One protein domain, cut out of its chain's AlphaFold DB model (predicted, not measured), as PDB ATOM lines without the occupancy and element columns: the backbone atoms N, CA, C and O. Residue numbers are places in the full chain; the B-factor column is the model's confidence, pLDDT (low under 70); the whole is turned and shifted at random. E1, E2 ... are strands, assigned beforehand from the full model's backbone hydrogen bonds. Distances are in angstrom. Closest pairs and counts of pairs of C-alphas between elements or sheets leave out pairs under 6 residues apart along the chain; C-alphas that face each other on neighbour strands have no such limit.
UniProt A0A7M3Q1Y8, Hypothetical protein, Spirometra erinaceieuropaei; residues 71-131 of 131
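AT A GLANCE: This is residues 71 to 131 of the 131 residues of the protein "Hypothetical protein" of Spirometra erinaceieuropaei (UniProt A0A7M3Q1Y8). Little regular structure: a long loop, residues 71 to 100, folds back on itself next to a two-stranded hairpin of E1 and E2, and its tip, residues 82 to 88, sticks out. The loop between the strands sticks out too, at residues 114 to 119. The printed part has 61 residues and is all strand by class, with 10 residues in named elements, E1 then E2, antiparallel, and no named helix. It is loose, with a radius of gyration of the C-alphas of 14.1 A and spans of 40 by 28 by 19 A.

IN THESE COORDINATES: E1, residues 101 to 105, begins at C-alpha 101 (-21.702, -28.243, 36.354) and is 13.2 A long. E2, residues 122 to 126, is 13.0 A long and ends at C-alpha 126 (-25.132, -26.871, 39.879).

HOW THE PARTS SIT: Residues 73 to 74 pair with residues 95 to 96, antiparallel. E1 and E2 form an antiparallel hairpin, their directions at 156 degrees. C-alphas 102 and 125 face each other at 4.5 A. N 126 and O 101, 2.8 A, and N 103 and O 124, 2.9 A, are within hydrogen-bond range.

THE WHOLE: The C-alphas of Glu 85 and Arg 131 are the two farthest apart, 40.6 A. The printed part has no cut. The link from E1 to E2, 16 residues, is long. Residues 117 to 119 and 126 to 131 have pLDDT under 70.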
ATOM      1  N   ALA A  71     -22.625 -34.229  27.808       81.94
ATOM      2  CA  ALA A  71     -21.834 -33.011  27.848       81.94
ATOM      3  C   ALA A  71     -22.707 -31.797  28.220       81.94
ATOM      4  O   ALA A  71     -23.888 -31.758  27.859       81.94
ATOM      5  N   PRO A  72     -22.152 -30.799  28.927       84.12
ATOM      6  CA  PRO A  72     -22.891 -29.591  29.256       84.12
ATOM      7  C   PRO A  72     -23.252 -28.795  28.000       84.12
ATOM      8  O   PRO A  72     -22.393 -28.538  27.158       84.12
ATOM      9  N   LEU A  73     -24.495 -28.332  27.920       87.06
ATOM     10  CA  LEU A  73     -24.965 -27.410  26.894       87.06
ATOM     11  C   LEU A  73     -25.558 -26.168  27.558       87.06
ATOM     12  O   LEU A  73     -26.443 -26.283  28.408       87.06
ATOM     13  N   ILE A  74     -25.099 -24.987  27.144       87.81
ATOM     14  CA  ILE A  74     -25.738 -23.717  27.501       87.81
ATOM     15  C   ILE A  74     -26.964 -23.544  26.605       87.81
ATOM     16  O   ILE A  74     -26.859 -23.571  25.381       87.81
ATOM     17  N   LEU A  75     -28.130 -23.381  27.223       89.56
ATOM     18  CA  LEU A  75     -29.387 -23.165  26.525       89.56
ATOM     19  C   LEU A  75     -29.526 -21.686  26.124       89.56
ATOM     20  O   LEU A  75     -29.085 -20.804  26.871       89.56
ATOM     21  N   PRO A  76     -30.174 -21.384  24.985       89.00
ATOM     22  CA  PRO A  76     -30.481 -20.011  24.596       89.00
ATOM     23  C   PRO A  76     -31.289 -19.265  25.671       89.00
ATOM     24  O   PRO A  76     -32.102 -19.858  26.382       89.00
ATOM     25  N   GLY A  77     -31.094 -17.947  25.777       84.94
ATOM     26  CA  GLY A  77     -31.882 -17.098  26.682       84.94
ATOM     27  C   GLY A  77     -31.129 -15.934  27.325       84.94
ATOM     28  O   GLY A  77     -31.758 -15.081  27.947       84.94
ATOM     29  N   LEU A  78     -29.806 -15.872  27.174       89.00
ATOM     30  CA  LEU A  78     -29.035 -14.676  27.504       89.00
ATOM     31  C   LEU A  78     -29.137 -13.689  26.332       89.00
ATOM     32  O   LEU A  78     -28.795 -14.043  25.208       89.00
ATOM     33  N   ALA A  79     -29.627 -12.475  26.582       89.06
ATOM     34  CA  ALA A  79     -29.892 -11.476  25.544       89.06
ATOM     35  C   ALA A  79     -29.513 -10.073  26.022       89.06
ATOM     36  O   ALA A  79     -29.610  -9.798  27.210       89.06
ATOM     37  N   SER A  80     -29.115  -9.178  25.119       92.06
ATOM     38  CA  SER A  80     -28.778  -7.791  25.467       92.06
ATOM     39  C   SER A  80     -29.912  -7.102  26.230       92.06
ATOM     40  O   SER A  80     -31.084  -7.256  25.887       92.06
ATOM     41  N   LYS A  81     -29.556  -6.333  27.261       91.94
ATOM     42  CA  LYS A  81     -30.493  -5.547  28.068       91.94
ATOM     43  C   LYS A  81     -29.982  -4.116  28.179       91.94
ATOM     44  O   LYS A  81     -28.786  -3.914  28.381       91.94
ATOM     45  N   ILE A  82     -30.893  -3.164  28.038       94.62
ATOM     46  CA  ILE A  82     -30.674  -1.747  28.331       94.62
ATOM     47  C   ILE A  82     -31.277  -1.516  29.717       94.62
ATOM     48  O   ILE A  82     -32.363  -2.026  29.990       94.62
ATOM     49  N   VAL A  83     -30.539  -0.845  30.593       95.00
ATOM     50  CA  VAL A  83     -30.933  -0.561  31.978       95.00
ATOM     51  C   VAL A  83     -30.541   0.872  32.304       95.00
ATOM     52  O   VAL A  83     -29.506   1.333  31.806       95.00
ATOM     53  N   ASP A  84     -31.347   1.546  33.115       97.44
ATOM     54  CA  ASP A  84     -31.043   2.895  33.576       97.44
ATOM     55  C   ASP A  84     -30.127   2.854  34.808       97.44
ATOM     56  O   ASP A  84     -29.905   1.814  35.440       97.44
ATOM     57  N   GLU A  85     -29.523   3.994  35.137       95.75
ATOM     58  CA  GLU A  85     -28.676   4.088  36.320       95.75
ATOM     59  C   GLU A  85     -29.498   3.853  37.595       95.75
ATOM     60  O   GLU A  85     -30.541   4.464  37.808       95.75
ATOM     61  N   GLY A  86     -29.006   2.959  38.457       94.56
ATOM     62  CA  GLY A  86     -29.691   2.556  39.686       94.56
ATOM     63  C   GLY A  86     -30.603   1.336  39.533       94.56
ATOM     64  O   GLY A  86     -30.985   0.749  40.548       94.56
ATOM     65  N   ASP A  87     -30.890   0.890  38.306       96.62
ATOM     66  CA  ASP A  87     -31.705  -0.301  38.083       96.62
ATOM     67  C   ASP A  87     -31.008  -1.590  38.528       96.62
ATOM     68  O   ASP A  87     -29.795  -1.790  38.393       96.62
ATOM     69  N   SER A  88     -31.823  -2.533  39.000       93.62
ATOM     70  CA  SER A  88     -31.369  -3.890  39.291       93.62
ATOM     71  C   SER A  88     -31.500  -4.791  38.061       93.62
ATOM     72  O   SER A  88     -32.524  -4.811  37.378       93.62
ATOM     73  N   LEU A  89     -30.463  -5.588  37.788       91.56
ATOM     74  CA  LEU A  89     -30.426  -6.509  36.656       91.56
ATOM     75  C   LEU A  89     -30.062  -7.921  37.102       91.56
ATOM     76  O   LEU A  89     -29.069  -8.136  37.791       91.56
ATOM     77  N   THR A  90     -30.822  -8.905  36.621       90.19
ATOM     78  CA  THR A  90     -30.489 -10.326  36.780       90.19
ATOM     79  C   THR A  90     -30.210 -10.975  35.427       90.19
ATOM     80  O   THR A  90     -31.019 -10.899  34.489       90.19
ATOM     81  N   TRP A  91     -29.058 -11.641  35.350       90.12
ATOM     82  CA  TRP A  91     -28.676 -12.528  34.259       90.12
ATOM     83  C   TRP A  91     -29.002 -13.974  34.616       90.12
ATOM     84  O   TRP A  91     -28.695 -14.436  35.711       90.12
ATOM     85  N   VAL A  92     -29.606 -14.701  33.678       88.44
ATOM     86  CA  VAL A  92     -29.979 -16.105  33.875       88.44
ATOM     87  C   VAL A  92     -29.236 -16.949  32.852       88.44
ATOM     88  O   VAL A  92     -29.480 -16.835  31.654       88.44
ATOM     89  N   CYS A  93     -28.337 -17.809  33.330       87.06
ATOM     90  CA  CYS A  93     -27.705 -18.846  32.522       87.06
ATOM     91  C   CYS A  93     -28.447 -20.158  32.770       87.06
ATOM     92  O   CYS A  93     -28.474 -20.654  33.898       87.06
ATOM     93  N   ARG A  94     -29.072 -20.701  31.724       87.00
ATOM     94  CA  ARG A  94     -29.670 -22.037  31.757       87.00
ATOM     95  C   ARG A  94     -28.712 -22.989  31.065       87.00
ATOM     96  O   ARG A  94     -28.293 -22.723  29.943       87.00
ATOM     97  N   ALA A  95     -28.372 -24.084  31.721       85.81
ATOM     98  CA  ALA A  95     -27.536 -25.123  31.148       85.81
ATOM     99  C   ALA A  95     -28.102 -26.494  31.513       85.81
ATOM    100  O   ALA A  95     -28.688 -26.658  32.582       85.81
ATOM    101  N   GLN A  96     -27.913 -27.463  30.626       83.06
ATOM    102  CA  GLN A  96     -28.259 -28.863  30.854       83.06
ATOM    103  C   GLN A  96     -27.015 -29.735  30.708       83.06
ATOM    104  O   GLN A  96     -26.078 -29.369  30.005       83.06
ATOM    105  N   GLY A  97     -26.991 -30.878  31.380       77.00
ATOM    106  CA  GLY A  97     -25.859 -31.794  31.377       77.00
ATOM    107  C   GLY A  97     -25.962 -32.771  32.539       77.00
ATOM    108  O   GLY A  97     -26.672 -32.531  33.511       77.00
ATOM    109  N   SER A  98     -25.262 -33.889  32.423       70.12
ATOM    110  CA  SER A  98     -25.323 -34.985  33.408       70.12
ATOM    111  C   SER A  98     -24.263 -34.896  34.517       70.12
ATOM    112  O   SER A  98     -24.414 -35.489  35.585       70.12
ATOM    113  N   ALA A  99     -23.168 -34.180  34.249       70.00
ATOM    114  CA  ALA A  99     -22.065 -33.988  35.178       70.00
ATOM    115  C   ALA A  99     -22.347 -32.802  36.108       70.00
ATOM    116  O   ALA A  99     -23.129 -31.911  35.779       70.00
ATOM    117  N   GLN A 100     -21.680 -32.766  37.261       73.19
ATOM    118  CA  GLN A 100     -21.742 -31.621  38.166       73.19
ATOM    119  C   GLN A 100     -21.192 -30.378  37.449       73.19
ATOM    120  O   GLN A 100     -20.000 -30.295  37.153       73.19
ATOM    121  N   LEU A 101     -22.074 -29.431  37.122       74.00
ATOM    122  CA  LEU A 101     -21.702 -28.243  36.354       74.00
ATOM    123  C   LEU A 101     -21.154 -27.168  37.286       74.00
ATOM    124  O   LEU A 101     -21.709 -26.922  38.354       74.00
ATOM    125  N   ARG A 102     -20.110 -26.468  36.848       83.38
ATOM    126  CA  ARG A 102     -19.610 -25.262  37.513       83.38
ATOM    127  C   ARG A 102     -19.808 -24.075  36.578       83.38
ATOM    128  O   ARG A 102     -19.071 -23.921  35.610       83.38
ATOM    129  N   ILE A 103     -20.817 -23.257  36.858       85.44
ATOM    130  CA  ILE A 103     -21.133 -22.060  36.075       85.44
ATOM    131  C   ILE A 103     -20.299 -20.901  36.614       85.44
ATOM    132  O   ILE A 103     -20.179 -20.744  37.831       85.44
ATOM    133  N   SER A 104     -19.725 -20.090  35.724       87.31
ATOM    134  CA  SER A 104     -18.998 -18.881  36.108       87.31
ATOM    135  C   SER A 104     -19.447 -17.647  35.344       87.31
ATOM    136  O   SER A 104     -19.685 -17.733  34.142       87.31
ATOM    137  N   TRP A 105     -19.471 -16.499  36.019       88.50
ATOM    138  CA  TRP A 105     -19.760 -15.201  35.404       88.50
ATOM    139  C   TRP A 105     -18.514 -14.316  35.333       88.50
ATOM    140  O   TRP A 105     -17.784 -14.181  36.319       88.50
ATOM    141  N   THR A 106     -18.305 -13.696  34.169       89.50
ATOM    142  CA  THR A 106     -17.236 -12.728  33.872       89.50
ATOM    143  C   THR A 106     -17.704 -11.710  32.841       89.50
ATOM    144  O   THR A 106     -18.609 -11.997  32.056       89.50
ATOM    145  N   ARG A 107     -17.054 -10.541  32.775       88.75
ATOM    146  CA  ARG A 107     -17.255  -9.618  31.648       88.75
ATOM    147  C   ARG A 107     -16.665 -10.221  30.368       88.75
ATOM    148  O   ARG A 107     -15.631 -10.884  30.418       88.75
ATOM    149  N   ALA A 108     -17.288  -9.945  29.222       88.56
ATOM    150  CA  ALA A 108     -16.848 -10.468  27.922       88.56
ATOM    151  C   ALA A 108     -15.417 -10.038  27.552       88.56
ATOM    152  O   ALA A 108     -14.682 -10.784  26.919       88.56
ATOM    153  N   ASN A 109     -14.999  -8.854  28.003       88.50
ATOM    154  CA  ASN A 109     -13.652  -8.320  27.796       88.50
ATOM    155  C   ASN A 109     -12.632  -8.770  28.857       88.50
ATOM    156  O   ASN A 109     -11.559  -8.181  28.956       88.50
ATOM    157  N   GLY A 110     -12.976  -9.742  29.706       82.69
ATOM    158  CA  GLY A 110     -12.089 -10.259  30.748       82.69
ATOM    159  C   GLY A 110     -11.870  -9.325  31.941       82.69
ATOM    160  O   GLY A 110     -11.159  -9.702  32.868       82.69
ATOM    161  N   ARG A 111     -12.487  -8.133  31.968       83.50
ATOM    162  CA  ARG A 111     -12.409  -7.246  33.136       83.50
ATOM    163  C   ARG A 111     -13.093  -7.887  34.357       83.50
ATOM    164  O   ARG A 111     -14.135  -8.535  34.192       83.50
ATOM    165  N   PRO A 112     -12.575  -7.657  35.577       79.00
ATOM    166  CA  PRO A 112     -13.173  -8.185  36.794       79.00
ATOM    167  C   PRO A 112     -14.629  -7.777  36.994       79.00
ATOM    168  O   PRO A 112     -15.053  -6.666  36.658       79.00
ATOM    169  N   LEU A 113     -15.379  -8.672  37.632       85.00
ATOM    170  CA  LEU A 113     -16.517  -8.265  38.447       85.00
ATOM    171  C   LEU A 113     -15.951  -7.633  39.727       85.00
ATOM    172  O   LEU A 113     -14.983  -8.160  40.273       85.00
ATOM    173  N   SER A 114     -16.501  -6.501  40.170       82.00
ATOM    174  CA  SER A 114     -16.056  -5.793  41.380       82.00
ATOM    175  C   SER A 114     -16.412  -6.606  42.629       82.00
ATOM    176  O   SER A 114     -17.398  -6.328  43.305       82.00
ATOM    177  N   LEU A 115     -15.643  -7.661  42.883       78.44
ATOM    178  CA  LEU A 115     -15.804  -8.587  43.995       78.44
ATOM    179  C   LEU A 115     -14.742  -8.290  45.058       78.44
ATOM    180  O   LEU A 115     -13.595  -8.012  44.700       78.44
ATOM    181  N   PRO A 116     -15.082  -8.361  46.355       72.31
ATOM    182  CA  PRO A 116     -14.083  -8.290  47.412       72.31
ATOM    183  C   PRO A 116     -13.174  -9.532  47.368       72.31
ATOM    184  O   PRO A 116     -13.651 -10.666  47.377       72.31
ATOM    185  N   GLY A 117     -11.854  -9.317  47.331       67.38
ATOM    186  CA  GLY A 117     -10.844 -10.383  47.270       67.38
ATOM    187  C   GLY A 117     -10.511 -10.882  45.853       67.38
ATOM    188  O   GLY A 117     -10.894 -10.293  44.848       67.38
ATOM    189  N   SER A 118      -9.745 -11.974  45.770       59.34
ATOM    190  CA  SER A 118      -9.454 -12.707  44.524       59.34
ATOM    191  C   SER A 118     -10.180 -14.050  44.605       59.34
ATOM    192  O   SER A 118      -9.866 -14.811  45.519       59.34
ATOM    193  N   PRO A 119     -11.163 -14.358  43.733       66.69
ATOM    194  CA  PRO A 119     -11.043 -14.284  42.273       66.69
ATOM    195  C   PRO A 119     -12.021 -13.328  41.561       66.69
ATOM    196  O   PRO A 119     -13.125 -13.063  42.016       66.69
ATOM    197  N   GLN A 120     -11.658 -12.918  40.338       72.56
ATOM    198  CA  GLN A 120     -12.452 -12.043  39.453       72.56
ATOM    199  C   GLN A 120     -13.655 -12.736  38.764       72.56
ATOM    200  O   GLN A 120     -14.208 -12.212  37.793       72.56
ATOM    201  N   ARG A 121     -14.035 -13.936  39.224       79.81
ATOM    202  CA  ARG A 121     -15.111 -14.773  38.667       79.81
ATOM    203  C   ARG A 121     -16.023 -15.253  39.794       79.81
ATOM    204  O   ARG A 121     -15.526 -15.778  40.787       79.81
ATOM    205  N   ILE A 122     -17.336 -15.150  39.606       77.81
ATOM    206  CA  ILE A 122     -18.314 -15.765  40.519       77.81
ATOM    207  C   ILE A 122     -18.561 -17.187  40.042       77.81
ATOM    208  O   ILE A 122     -18.865 -17.363  38.865       77.81
ATOM    209  N   TYR A 123     -18.454 -18.175  40.929       80.81
ATOM    210  CA  TYR A 123     -18.738 -19.575  40.617       80.81
ATOM    211  C   TYR A 123     -19.992 -20.054  41.335       80.81
ATOM    212  O   TYR A 123     -20.166 -19.784  42.519       80.81
ATOM    213  N   VAL A 124     -20.810 -20.835  40.635       77.94
ATOM    214  CA  VAL A 124     -21.937 -21.563  41.220       77.94
ATOM    215  C   VAL A 124     -21.880 -23.006  40.740       77.94
ATOM    216  O   VAL A 124     -21.840 -23.273  39.537       77.94
ATOM    217  N   SER A 125     -21.854 -23.941  41.686       76.19
ATOM    218  CA  SER A 125     -21.959 -25.371  41.394       76.19
ATOM    219  C   SER A 125     -23.431 -25.745  41.241       76.19
ATOM    220  O   SER A 125     -24.214 -25.557  42.168       76.19
ATOM    221  N   CYS A 126     -23.812 -26.288  40.087       64.12
ATOM    222  CA  CYS A 126     -25.132 -26.871  39.879       64.12
ATOM    223  C   CYS A 126     -25.105 -28.325  40.366       64.12
ATOM    224  O   CYS A 126     -24.303 -29.133  39.887       64.12
ATOM    225  N   MET A 127     -25.944 -28.652  41.349       54.62
ATOM    226  CA  MET A 127     -26.115 -30.029  41.814       54.62
ATOM    227  C   MET A 127     -26.975 -30.819  40.823       54.62
ATOM    228  O   MET A 127     -27.774 -30.245  40.084       54.62
ATOM    229  N   LYS A 128     -26.816 -32.146  40.814       54.06
ATOM    230  CA  LYS A 128     -27.642 -33.040  39.998       54.06
ATOM    231  C   LYS A 128     -29.117 -32.858  40.370       54.06
ATOM    232  O   LYS A 128     -29.510 -33.204  41.480       54.06
ATOM    233  N   VAL A 129     -29.931 -32.352  39.446       42.88
ATOM    234  CA  VAL A 129     -31.393 -32.432  39.556       42.88
ATOM    235  C   VAL A 129     -31.810 -33.695  38.814       42.88
ATOM    236  O   VAL A 129     -31.952 -33.684  37.595       42.88
ATOM    237  N   TYR A 130     -31.941 -34.804  39.539       43.22
ATOM    238  CA  TYR A 130     -32.679 -35.954  39.027       43.22
ATOM    239  C   TYR A 130     -34.167 -35.570  39.038       43.22
ATOM    240  O   TYR A 130     -34.692 -35.189  40.085       43.22
ATOM    241  N   ARG A 131     -34.813 -35.591  37.870       36.78
ATOM    242  CA  ARG A 131     -36.269 -35.722  37.759       36.78
ATOM    243  C   ARG A 131     -36.574 -37.155  37.375       36.78
ATOM    244  O   ARG A 131     -35.809 -37.678  36.533       36.78
TER     245      ARG A 131